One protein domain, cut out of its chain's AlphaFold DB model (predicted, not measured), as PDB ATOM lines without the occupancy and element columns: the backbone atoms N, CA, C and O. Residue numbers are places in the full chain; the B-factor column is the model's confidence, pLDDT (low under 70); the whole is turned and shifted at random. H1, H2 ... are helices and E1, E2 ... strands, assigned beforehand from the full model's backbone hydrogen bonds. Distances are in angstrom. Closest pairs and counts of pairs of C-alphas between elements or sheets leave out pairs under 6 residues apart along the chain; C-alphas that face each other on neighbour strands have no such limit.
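Overview. This is residues 11 to 99 of the 101 residues of the protein "CYTH domain-containing protein" of Streptomyces sp. KY75 (UniProt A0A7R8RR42). A twisted sheet, E1 E2 E3 E4, has H2 over one face, while H1's residues 14 to 17 and 19 to 23 stick out. The printed part has 89 residues, mixed in class: H1, the antiparallel meander E1 to E4, neighbour after neighbour, then H2. It is loose, radius of gyration of the C-alphas 16.4 A, spanning 48 by 33 by 21 A.

Along the chain. H1, residues 14 to 23, begins at C-alpha 14 (48.032, 25.682, -13.145). E1 is residues 36 to 41, E2 49 to 55, E3 60 to 67 and E4 76 to 83, 21.9 A long. H2, residues 86 to 95, ends at C-alpha 95 (44.395, -13.539, -2.346).

Arrangement. In the hairpin E2 and E3, N 52 and O 63, 2.8 A apart, are within hydrogen-bond range, as is every O i to N i+4 pair in both helices. H2 is on the sheet, its closest C-alphas with E2, 86 and 53, 7.3 A apart.

Size, cuts and confidence. The link H1 to E1 is long. The printed part has no cut; no printed residue is under 70 in pLDDT.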
ATOM      1  N   ALA A  11      41.732  25.634  -6.281       96.00
ATOM      2  CA  ALA A  11      41.447  26.739  -7.206       96.00
ATOM      3  C   ALA A  11      42.699  27.503  -7.693       96.00
ATOM      4  O   ALA A  11      42.715  28.730  -7.749       96.00
ATOM      5  N   VAL A  12      43.757  26.765  -8.039       96.19
ATOM      6  CA  VAL A  12      45.005  27.338  -8.560       96.19
ATOM      7  C   VAL A  12      44.943  27.544 -10.075       96.19
ATOM      8  O   VAL A  12      44.376  26.719 -10.796       96.19
ATOM      9  N   ASP A  13      45.591  28.599 -10.567       97.62
ATOM     10  CA  ASP A  13      45.973  28.694 -11.978       97.62
ATOM     11  C   ASP A  13      47.201  27.802 -12.207       97.62
ATOM     12  O   ASP A  13      48.299  28.071 -11.715       97.62
ATOM     13  N   VAL A  14      46.995  26.697 -12.923       94.88
ATOM     14  CA  VAL A  14      48.032  25.682 -13.145       94.88
ATOM     15  C   VAL A  14      49.199  26.237 -13.962       94.88
ATOM     16  O   VAL A  14      50.345  25.911 -13.658       94.88
ATOM     17  N   ALA A  15      48.931  27.064 -14.975       95.81
ATOM     18  CA  ALA A  15      49.973  27.577 -15.861       95.81
ATOM     19  C   ALA A  15      50.841  28.616 -15.139       95.81
ATOM     20  O   ALA A  15      52.071  28.539 -15.179       95.81
ATOM     21  N   ASP A  16      50.210  29.542 -14.413       97.69
ATOM     22  CA  ASP A  16      50.921  30.522 -13.588       97.69
ATOM     23  C   ASP A  16      51.747  29.845 -12.479       97.69
ATOM     24  O   ASP A  16      52.916  30.183 -12.273       97.69
ATOM     25  N   LEU A  17      51.193  28.824 -11.813       96.56
ATOM     26  CA  LEU A  17      51.911  28.073 -10.781       96.56
ATOM     27  C   LEU A  17      53.150  27.359 -11.341       96.56
ATOM     28  O   LEU A  17      54.213  27.408 -10.724       96.56
ATOM     29  N   GLN A  18      53.045  26.729 -12.513       95.31
ATOM     30  CA  GLN A  18      54.183  26.074 -13.168       95.31
ATOM     31  C   GLN A  18      55.289  27.068 -13.539       95.31
ATOM     32  O   GLN A  18      56.469  26.780 -13.317       95.31
ATOM     33  N   ASN A  19      54.921  28.252 -14.039       96.88
ATOM     34  CA  ASN A  19      55.878  29.315 -14.343       96.88
ATOM     35  C   ASN A  19      56.606  29.789 -13.078       96.88
ATOM     36  O   ASN A  19      57.834  29.881 -13.070       96.88
ATOM     37  N   LYS A  20      55.865  30.022 -11.985       97.75
ATOM     38  CA  LYS A  20      56.432  30.420 -10.685       97.75
ATOM     39  C   LYS A  20      57.378  29.364 -10.119       97.75
ATOM     40  O   LYS A  20      58.481  29.701  -9.700       97.75
ATOM     41  N   LEU A  21      56.973  28.094 -10.130       96.88
ATOM     42  CA  LEU A  21      57.807  26.982  -9.662       96.88
ATOM     43  C   LEU A  21      59.104  26.874 -10.473       96.88
ATOM     44  O   LEU A  21      60.180  26.758  -9.892       96.88
ATOM     45  N   SER A  22      59.015  26.988 -11.800       96.50
ATOM     46  CA  SER A  22      60.186  26.949 -12.687       96.50
ATOM     47  C   SER A  22      61.139  28.119 -12.425       96.50
ATOM     48  O   SER A  22      62.349  27.922 -12.347       96.50
ATOM     49  N   ALA A  23      60.607  29.329 -12.214       98.19
ATOM     50  CA  ALA A  23      61.401  30.508 -11.865       98.19
ATOM     51  C   ALA A  23      62.114  30.379 -10.504       98.19
ATOM     52  O   ALA A  23      63.175  30.968 -10.308       98.19
ATOM     53  N   LEU A  24      61.561  29.585  -9.580       98.31
ATOM     54  CA  LEU A  24      62.174  29.240  -8.293       98.31
ATOM     55  C   LEU A  24      63.154  28.052  -8.379       98.31
ATOM     56  O   LEU A  24      63.714  27.652  -7.360       98.31
ATOM     57  N   GLY A  25      63.369  27.483  -9.569       98.06
ATOM     58  CA  GLY A  25      64.287  26.364  -9.787       98.06
ATOM     59  C   GLY A  25      63.696  24.983  -9.492       98.06
ATOM     60  O   GLY A  25      64.448  24.017  -9.362       98.06
ATOM     61  N   ALA A  26      62.370  24.859  -9.378       97.56
ATOM     62  CA  ALA A  26      61.736  23.551  -9.266       97.56
ATOM     63  C   ALA A  26      61.952  22.731 -10.548       97.56
ATOM     64  O   ALA A  26      61.858  23.247 -11.661       97.56
ATOM     65  N   VAL A  27      62.194  21.430 -10.385       95.56
ATOM     66  CA  VAL A  27      62.351  20.487 -11.496       95.56
ATOM     67  C   VAL A  27      61.057  19.709 -11.685       95.56
ATOM     68  O   VAL A  27      60.493  19.168 -10.733       95.56
ATOM     69  N   GLN A  28      60.602  19.607 -12.933       92.75
ATOM     70  CA  GLN A  28      59.501  18.725 -13.284       92.75
ATOM     71  C   GLN A  28      59.970  17.262 -13.242       92.75
ATOM     72  O   GLN A  28      60.616  16.785 -14.170       92.75
ATOM     73  N   ALA A  29      59.635  16.551 -12.163       90.75
ATOM     74  CA  ALA A  29      60.046  15.157 -11.970       90.75
ATOM     75  C   ALA A  29      59.414  14.185 -12.987       90.75
ATOM     76  O   ALA A  29      60.033  13.190 -13.348       90.75
ATOM     77  N   PHE A  30      58.195  14.468 -13.458       89.38
ATOM     78  CA  PHE A  30      57.512  13.684 -14.491       89.38
ATOM     79  C   PHE A  30      56.512  14.550 -15.288       89.38
ATOM     80  O   PHE A  30      56.065  15.599 -14.803       89.38
ATOM     81  N   PRO A  31      56.174  14.163 -16.535       91.19
ATOM     82  CA  PRO A  31      55.198  14.877 -17.358       91.19
ATOM     83  C   PRO A  31      53.798  14.893 -16.730       91.19
ATOM     84  O   PRO A  31      53.506  14.179 -15.774       91.19
ATOM     85  N   ARG A  32      52.895  15.709 -17.283       91.56
ATOM     86  CA  ARG A  32      51.475  15.643 -16.918       91.56
ATOM     87  C   ARG A  32      50.916  14.287 -17.364       91.56
ATOM     88  O   ARG A  32      50.601  14.107 -18.536       91.56
ATOM     89  N   THR A  33      50.780  13.373 -16.413       93.06
ATOM     90  CA  THR A  33      50.380  11.982 -16.645       93.06
ATOM     91  C   THR A  33      49.046  11.690 -15.971       93.06
ATOM     92  O   THR A  33      48.764  12.189 -14.879       93.06
ATOM     93  N   LEU A  34      48.210  10.874 -16.616       95.56
ATOM     94  CA  LEU A  34      47.035  10.305 -15.965       95.56
ATOM     95  C   LEU A  34      47.499   9.257 -14.951       95.56
ATOM     96  O   LEU A  34      47.993   8.204 -15.339       95.56
ATOM     97  N   LEU A  35      47.325   9.545 -13.664       96.06
ATOM     98  CA  LEU A  35      47.602   8.584 -12.600       96.06
ATOM     99  C   LEU A  35      46.332   7.780 -12.318       96.06
ATOM    100  O   LEU A  35      45.281   8.370 -12.044       96.06
ATOM    101  N   THR A  36      46.423   6.453 -12.338       97.62
ATOM    102  CA  THR A  36      45.309   5.574 -11.948       97.62
ATOM    103  C   THR A  36      45.632   4.873 -10.637       97.62
ATOM    104  O   THR A  36      46.788   4.780 -10.228       97.62
ATOM    105  N   ARG A  37      44.608   4.448  -9.897       98.06
ATOM    106  CA  ARG A  37      44.809   3.776  -8.612       98.06
ATOM    107  C   ARG A  37      43.721   2.752  -8.338       98.06
ATOM    108  O   ARG A  37      42.575   2.968  -8.717       98.06
ATOM    109  N   LYS A  38      44.100   1.709  -7.611       98.44
ATOM    110  CA  LYS A  38      43.228   0.738  -6.951       98.44
ATOM    111  C   LYS A  38      43.381   0.917  -5.445       98.44
ATOM    112  O   LYS A  38      44.510   1.083  -4.968       98.44
ATOM    113  N   ILE A  39      42.272   0.935  -4.720       98.50
ATOM    114  CA  ILE A  39      42.262   1.020  -3.260       98.50
ATOM    115  C   ILE A  39      41.893  -0.349  -2.713       98.50
ATOM    116  O   ILE A  39      41.043  -1.029  -3.275       98.50
ATOM    117  N   PHE A  40      42.582  -0.758  -1.657       98.44
ATOM    118  CA  PHE A  40      42.403  -2.034  -0.995       98.44
ATOM    119  C   PHE A  40      42.227  -1.816   0.504       98.44
ATOM    120  O   PHE A  40      43.032  -1.126   1.134       98.44
ATOM    121  N   GLU A  41      41.204  -2.442   1.068       96.94
ATOM    122  CA  GLU A  41      40.831  -2.324   2.478       96.94
ATOM    123  C   GLU A  41      40.507  -3.705   3.065       96.94
ATOM    124  O   GLU A  41      40.197  -4.654   2.337       96.94
ATOM    125  N   ASN A  42      40.598  -3.832   4.389       94.00
ATOM    126  CA  ASN A  42      39.985  -4.919   5.152       94.00
ATOM    127  C   ASN A  42      39.777  -4.497   6.617       94.00
ATOM    128  O   ASN A  42      40.303  -3.475   7.054       94.00
ATOM    129  N   ASP A  43      39.065  -5.332   7.376       91.69
ATOM    130  CA  ASP A  43      38.737  -5.075   8.785       91.69
ATOM    131  C   ASP A  43      39.930  -5.227   9.751       91.69
ATOM    132  O   ASP A  43      39.820  -4.880  10.926       91.69
ATOM    133  N   PHE A  44      41.062  -5.771   9.291       91.44
ATOM    134  CA  PHE A  44      42.261  -5.988  10.111       91.44
ATOM    135  C   PHE A  44      43.315  -4.886   9.948       91.44
ATOM    136  O   PHE A  44      44.279  -4.861  10.713       91.44
ATOM    137  N   LEU A  45      43.175  -4.006   8.952       93.94
ATOM    138  CA  LEU A  45      43.981  -2.798   8.853       93.94
ATOM    139  C   LEU A  45      43.623  -1.866  10.013       93.94
ATOM    140  O   LEU A  45      42.470  -1.783  10.437       93.94
ATOM    141  N   ASP A  46      44.622  -1.145  10.519       92.62
ATOM    142  CA  ASP A  46      44.387  -0.150  11.557       92.62
ATOM    143  C   ASP A  46      43.334   0.878  11.106       92.62
ATOM    144  O   ASP A  46      43.214   1.204   9.923       92.62
ATOM    145  N   GLY A  47      42.602   1.457  12.061       93.25
ATOM    146  CA  GLY A  47      41.620   2.499  11.766       93.25
ATOM    147  C   GLY A  47      42.217   3.636  10.928       93.25
ATOM    148  O   GLY A  47      43.299   4.148  11.231       93.25
ATOM    149  N   GLY A  48      41.511   4.012   9.858       93.88
ATOM    150  CA  GLY A  48      41.964   5.038   8.918       93.88
ATOM    151  C   GLY A  48      43.133   4.610   8.026       93.88
ATOM    152  O   GLY A  48      43.755   5.484   7.420       93.88
ATOM    153  N   ALA A  49      43.458   3.313   7.958       97.25
ATOM    154  CA  ALA A  49      44.466   2.772   7.057       97.25
ATOM    155  C   ALA A  49      43.862   2.096   5.822       97.25
ATOM    156  O   ALA A  49      42.808   1.470   5.878       97.25
ATOM    157  N   TRP A  50      44.566   2.210   4.700       98.00
ATOM    158  CA  TRP A  50      44.225   1.554   3.441       98.00
ATOM    159  C   TRP A  50      45.490   1.304   2.623       98.00
ATOM    160  O   TRP A  50      46.511   1.987   2.774       98.00
ATOM    161  N   ILE A  51      45.416   0.342   1.712       98.31
ATOM    162  CA  ILE A  51      46.463   0.090   0.727       98.31
ATOM    163  C   ILE A  51      46.055   0.736  -0.596       98.31
ATOM    164  O   ILE A  51      44.926   0.612  -1.061       98.31
ATOM    165  N   ARG A  52      46.985   1.445  -1.226       98.38
ATOM    166  CA  ARG A  52      46.819   2.049  -2.545       98.38
ATOM    167  C   ARG A  52      47.849   1.456  -3.485       98.38
ATOM    168  O   ARG A  52      49.043   1.613  -3.262       98.38
ATOM    169  N   LEU A  53      47.379   0.859  -4.568       98.69
ATOM    170  CA  LEU A  53      48.212   0.474  -5.698       98.69
ATOM    171  C   LEU A  53      48.005   1.508  -6.804       98.69
ATOM    172  O   LEU A  53      46.878   1.700  -7.259       98.69
ATOM    173  N   ARG A  54      49.056   2.223  -7.192       98.44
ATOM    174  CA  ARG A  54      48.992   3.336  -8.141       98.44
ATOM    175  C   ARG A  54      49.844   3.051  -9.367       98.44
ATOM    176  O   ARG A  54      50.976   2.607  -9.236       98.44
ATOM    177  N   ASP A  55      49.299   3.387 -10.527       97.75
ATOM    178  CA  ASP A  55      50.039   3.525 -11.773       97.75
ATOM    179  C   ASP A  55      50.382   5.005 -11.990       97.75
ATOM    180  O   ASP A  55      49.490   5.863 -12.008       97.75
ATOM    181  N   GLU A  56      51.673   5.299 -12.131       95.69
ATOM    182  CA  GLU A  56      52.211   6.633 -12.416       95.69
ATOM    183  C   GLU A  56      52.681   6.781 -13.876       95.69
ATOM    184  O   GLU A  56      53.374   7.738 -14.233       95.69
ATOM    185  N   GLY A  57      52.321   5.824 -14.734       93.69
ATOM    186  CA  GLY A  57      52.644   5.744 -16.155       93.69
ATOM    187  C   GLY A  57      54.044   5.198 -16.432       93.69
ATOM    188  O   GLY A  57      54.208   4.328 -17.278       93.69
ATOM    189  N   THR A  58      55.063   5.691 -15.722       92.56
ATOM    190  CA  THR A  58      56.456   5.208 -15.865       92.56
ATOM    191  C   THR A  58      56.863   4.192 -14.803       92.56
ATOM    192  O   THR A  58      57.831   3.459 -14.990       92.56
ATOM    193  N   ARG A  59      56.119   4.137 -13.698       95.06
ATOM    194  CA  ARG A  59      56.311   3.200 -12.593       95.06
ATOM    195  C   ARG A  59      54.981   2.939 -11.901       95.06
ATOM    196  O   ARG A  59      54.028   3.695 -12.078       95.06
ATOM    197  N   SER A  60      54.936   1.899 -11.080       97.94
ATOM    198  CA  SER A  60      53.803   1.610 -10.204       97.94
ATOM    199  C   SER A  60      54.254   1.575  -8.749       97.94
ATOM    200  O   SER A  60      55.331   1.058  -8.446       97.94
ATOM    201  N   THR A  61      53.439   2.108  -7.843       98.25
ATOM    202  CA  THR A  61      53.732   2.140  -6.405       98.25
ATOM    203  C   THR A  61      52.649   1.442  -5.597       98.25
ATOM    204  O   THR A  61      51.460   1.514  -5.908       98.25
ATOM    205  N   LEU A  62      53.071   0.755  -4.539       98.75
ATOM    206  CA  LEU A  62      52.215   0.216  -3.494       98.75
ATOM    207  C   LEU A  62      52.452   1.030  -2.223       98.75
ATOM    208  O   LEU A  62      53.567   1.063  -1.702       98.75
ATOM    209  N   THR A  63      51.400   1.663  -1.714       98.44
ATOM    210  CA  THR A  63      51.449   2.479  -0.502       98.44
ATOM    211  C   THR A  63      50.485   1.921   0.543       98.44
ATOM    212  O   THR A  63      49.290   1.840   0.273       98.44
ATOM    213  N   LEU A  64      50.953   1.603   1.750       97.94
ATOM    214  CA  LEU A  64      50.088   1.514   2.933       97.94
ATOM    215  C   LEU A  64      50.022   2.909   3.556       97.94
ATOM    216  O   LEU A  64      51.043   3.399   4.041       97.94
ATOM    217  N   LYS A  65      48.848   3.541   3.536       97.56
ATOM    218  CA  LYS A  65      48.612   4.853   4.155       97.56
ATOM    219  C   LYS A  65      47.766   4.689   5.405       97.56
ATOM    220  O   LYS A  65      46.920   3.807   5.447       97.56
ATOM    221  N   GLN A  66      47.989   5.548   6.392       97.44
ATOM    222  CA  GLN A  66      47.162   5.655   7.587       97.44
ATOM    223  C   GLN A  66      47.010   7.118   7.982       97.44
ATOM    224  O   GLN A  66      48.006   7.819   8.176       97.44
ATOM    225  N   VAL A  67      45.767   7.562   8.145       96.56
ATOM    226  CA  VAL A  67      45.452   8.880   8.704       96.56
ATOM    227  C   VAL A  67      45.098   8.699  10.171       96.56
ATOM    228  O   VAL A  67      44.043   8.167  10.503       96.56
ATOM    229  N   THR A  68      45.987   9.144  11.053       95.06
ATOM    230  CA  THR A  68      45.755   9.159  12.503       95.06
ATOM    231  C   THR A  68      45.089  10.450  12.974       95.06
ATOM    232  O   THR A  68      44.425  10.448  14.003       95.06
ATOM    233  N   ASP A  69      45.272  11.549  12.236       94.56
ATOM    234  CA  ASP A  69      44.648  12.846  12.512       94.56
ATOM    235  C   ASP A  69      44.566  13.680  11.223       94.56
ATOM    236  O   ASP A  69      45.574  14.111  10.675       94.56
ATOM    237  N   ALA A  70      43.360  13.922  10.716       91.94
ATOM    238  CA  ALA A  70      43.175  14.677   9.474       91.94
ATOM    239  C   ALA A  70      43.334  16.203   9.642       91.94
ATOM    240  O   ALA A  70      43.263  16.937   8.657       91.94
ATOM    241  N   THR A  71      43.511  16.696  10.871       93.62
ATOM    242  CA  THR A  71      43.588  18.132  11.181       93.62
ATOM    243  C   THR A  71      45.020  18.658  11.285       93.62
ATOM    244  O   THR A  71      45.224  19.869  11.371       93.62
ATOM    245  N   THR A  72      46.024  17.776  11.235       93.31
ATOM    246  CA  THR A  72      47.440  18.129  11.389       93.31
ATOM    247  C   THR A  72      48.272  17.725  10.172       93.31
ATOM    248  O   THR A  72      48.041  16.696   9.541       93.31
ATOM    249  N   ILE A  73      49.293  18.529   9.845       92.31
ATOM    250  CA  ILE A  73      50.161  18.301   8.674       92.31
ATOM    251  C   ILE A  73      50.966  16.995   8.759       92.31
ATOM    252  O   ILE A  73      51.409  16.484   7.742       92.31
ATOM    253  N   ASN A  74      51.161  16.455   9.963       92.44
ATOM    254  CA  ASN A  74      51.886  15.213  10.228       92.44
ATOM    255  C   ASN A  74      50.960  14.053  10.617       92.44
ATOM    256  O   ASN A  74      51.445  12.999  11.032       92.44
ATOM    257  N   GLY A  75      49.643  14.224  10.521       94.69
ATOM    258  CA  GLY A  75      48.683  13.208  10.931       94.69
ATOM    259  C   GLY A  75      48.504  12.063   9.932       94.69
ATOM    260  O   GLY A  75      47.710  11.161  10.191       94.69
ATOM    261  N   THR A  76      49.260  12.061   8.828       96.81
ATOM    262  CA  THR A  76      49.343  10.943   7.879       96.81
ATOM    263  C   THR A  76      50.691  10.238   7.993       96.81
ATOM    264  O   THR A  76      51.749  10.870   8.060       96.81
ATOM    265  N   LYS A  77      50.654   8.905   8.000       97.00
ATOM    266  CA  LYS A  77      51.835   8.048   7.922       97.00
ATOM    267  C   LYS A  77      51.731   7.110   6.731       97.00
ATOM    268  O   LYS A  77      50.639   6.667   6.382       97.00
ATOM    269  N   GLU A  78      52.873   6.742   6.165       97.25
ATOM    270  CA  GLU A  78      52.913   5.784   5.063       97.25
ATOM    271  C   GLU A  78      54.149   4.872   5.047       97.25
ATOM    272  O   GLU A  78      55.187   5.135   5.676       97.25
ATOM    273  N   ILE A  79      53.993   3.751   4.344       97.62
ATOM    274  CA  ILE A  79      55.065   2.925   3.785       97.62
ATOM    275  C   ILE A  79      54.790   2.839   2.288       97.62
ATOM    276  O   ILE A  79      53.702   2.419   1.900       97.62
ATOM    277  N   GLU A  80      55.765   3.211   1.466       97.88
ATOM    278  CA  GLU A  80      55.668   3.148   0.010       97.88
ATOM    279  C   GLU A  80      56.823   2.334  -0.573       97.88
ATOM    280  O   GLU A  80      57.961   2.429  -0.106       97.88
ATOM    281  N   THR A  81      56.521   1.539  -1.596       98.19
ATOM    282  CA  THR A  81      57.511   0.847  -2.423       98.19
ATOM    283  C   THR A  81      57.063   0.824  -3.877       98.19
ATOM    284  O   THR A  81      55.869   0.854  -4.171       98.19
ATOM    285  N   GLU A  82      58.019   0.721  -4.794       98.31
ATOM    286  CA  GLU A  82      57.729   0.415  -6.192       98.31
ATOM    287  C   GLU A  82      57.381  -1.067  -6.364       98.31
ATOM    288  O   GLU A  82      57.867  -1.930  -5.623       98.31
ATOM    289  N   VAL A  83      56.529  -1.351  -7.345       98.44
ATOM    290  CA  VAL A  83      56.188  -2.701  -7.798       98.44
ATOM    291  C   VAL A  83      56.361  -2.778  -9.308       98.44
ATOM    292  O   VAL A  83      56.064  -1.830 -10.031       98.44
ATOM    293  N   THR A  84      56.853  -3.913  -9.791       98.00
ATOM    294  CA  THR A  84      57.168  -4.105 -11.212       98.00
ATOM    295  C   THR A  84      55.988  -4.619 -12.032       98.00
ATOM    296  O   THR A  84      55.976  -4.437 -13.244       98.00
ATOM    297  N   ASP A  85      54.991  -5.233 -11.388       97.88
ATOM    298  CA  ASP A  85      53.772  -5.729 -12.028       97.88
ATOM    299  C   ASP A  85      52.544  -5.380 -11.175       97.88
ATOM    300  O   ASP A  85      52.317  -5.928 -10.090       97.88
ATOM    301  N   LEU A  86      51.748  -4.437 -11.680       97.56
ATOM    302  CA  LEU A  86      50.536  -3.956 -11.024       97.56
ATOM    303  C   LEU A  86      49.447  -5.036 -10.974       97.56
ATOM    304  O   LEU A  86      48.744  -5.158  -9.971       97.56
ATOM    305  N   HIS A  87      49.300  -5.839 -12.029       97.81
ATOM    306  CA  HIS A  87      48.261  -6.863 -12.100       97.81
ATOM    307  C   HIS A  87      48.553  -8.002 -11.126       97.81
ATOM    308  O   HIS A  87      47.684  -8.367 -10.334       97.81
ATOM    309  N   ALA A  88      49.795  -8.488 -11.117       98.62
ATOM    310  CA  ALA A  88      50.229  -9.505 -10.170       98.62
ATOM    311  C   ALA A  88      50.090  -9.015  -8.721       98.62
ATOM    312  O   ALA A  88      49.596  -9.754  -7.869       98.62
ATOM    313  N   MET A  89      50.461  -7.759  -8.438       98.69
ATOM    314  CA  MET A  89      50.305  -7.198  -7.095       98.69
ATOM    315  C   MET A  89      48.833  -7.120  -6.676       98.69
ATOM    316  O   MET A  89      48.489  -7.542  -5.575       98.69
ATOM    317  N   ALA A  90      47.943  -6.650  -7.555       98.56
ATOM    318  CA  ALA A  90      46.509  -6.619  -7.270       98.56
ATOM    319  C   ALA A  90      45.951  -8.022  -6.961       98.56
ATOM    320  O   ALA A  90      45.179  -8.187  -6.017       98.56
ATOM    321  N   ASP A  91      46.367  -9.043  -7.713       98.62
ATOM    322  CA  ASP A  91      45.942 -10.426  -7.486       98.62
ATOM    323  C   ASP A  91      46.455 -10.986  -6.155       98.62
ATOM    324  O   ASP A  91      45.704 -11.661  -5.446       98.62
ATOM    325  N   ILE A  92      47.703 -10.682  -5.785       98.56
ATOM    326  CA  ILE A  92      48.264 -11.046  -4.478       98.56
ATOM    327  C   ILE A  92      47.437 -10.409  -3.360       98.56
ATOM    328  O   ILE A  92      47.003 -11.131  -2.464       98.56
ATOM    329  N   LEU A  93      47.165  -9.100  -3.433       98.25
ATOM    330  CA  LEU A  93      46.406  -8.371  -2.410       98.25
ATOM    331  C   LEU A  93      45.014  -8.983  -2.191       98.25
ATOM    332  O   LEU A  93      44.622  -9.231  -1.050       98.25
ATOM    333  N   ARG A  94      44.305  -9.335  -3.271       98.12
ATOM    334  CA  ARG A  94      43.010 -10.029  -3.167       98.12
ATOM    335  C   ARG A  94      43.137 -11.411  -2.524       98.12
ATOM    336  O   ARG A  94      42.323 -11.782  -1.684       98.12
ATOM    337  N   ARG A  95      44.170 -12.182  -2.883       98.06
ATOM    338  CA  ARG A  95      44.395 -13.539  -2.346       98.06
ATOM    339  C   ARG A  95      44.800 -13.556  -0.877       98.06
ATOM    340  O   ARG A  95      44.524 -14.545  -0.205       98.06
ATOM    341  N   VAL A  96      45.420 -12.488  -0.375       96.69
ATOM    342  CA  VAL A  96      45.742 -12.341   1.055       96.69
ATOM    343  C   VAL A  96      44.598 -11.724   1.870       96.69
ATOM    344  O   VAL A  96      44.781 -11.433   3.047       96.69
ATOM    345  N   GLY A  97      43.411 -11.565   1.272       96.31
ATOM    346  CA  GLY A  97      42.190 -11.189   1.986       96.31
ATOM    347  C   GLY A  97      41.905  -9.689   2.042       96.31
ATOM    348  O   GLY A  97      41.168  -9.256   2.925       96.31
ATOM    349  N   LEU A  98      42.478  -8.888   1.138       97.81
ATOM    350  CA  LEU A  98      42.071  -7.492   0.955       97.81
ATOM    351  C   LEU A  98      40.974  -7.380  -0.106       97.81
ATOM    352  O   LEU A  98      40.990  -8.082  -1.119       97.81
ATOM    353  N   THR A  99      40.060  -6.440   0.101       97.44
ATOM    354  CA  THR A  99      38.974  -6.124  -0.831       97.44
ATOM    355  C   THR A  99      39.331  -4.872  -1.620       97.44
ATOM    356  O   THR A  99      39.743  -3.880  -1.027       97.44
TER     357      THR A  99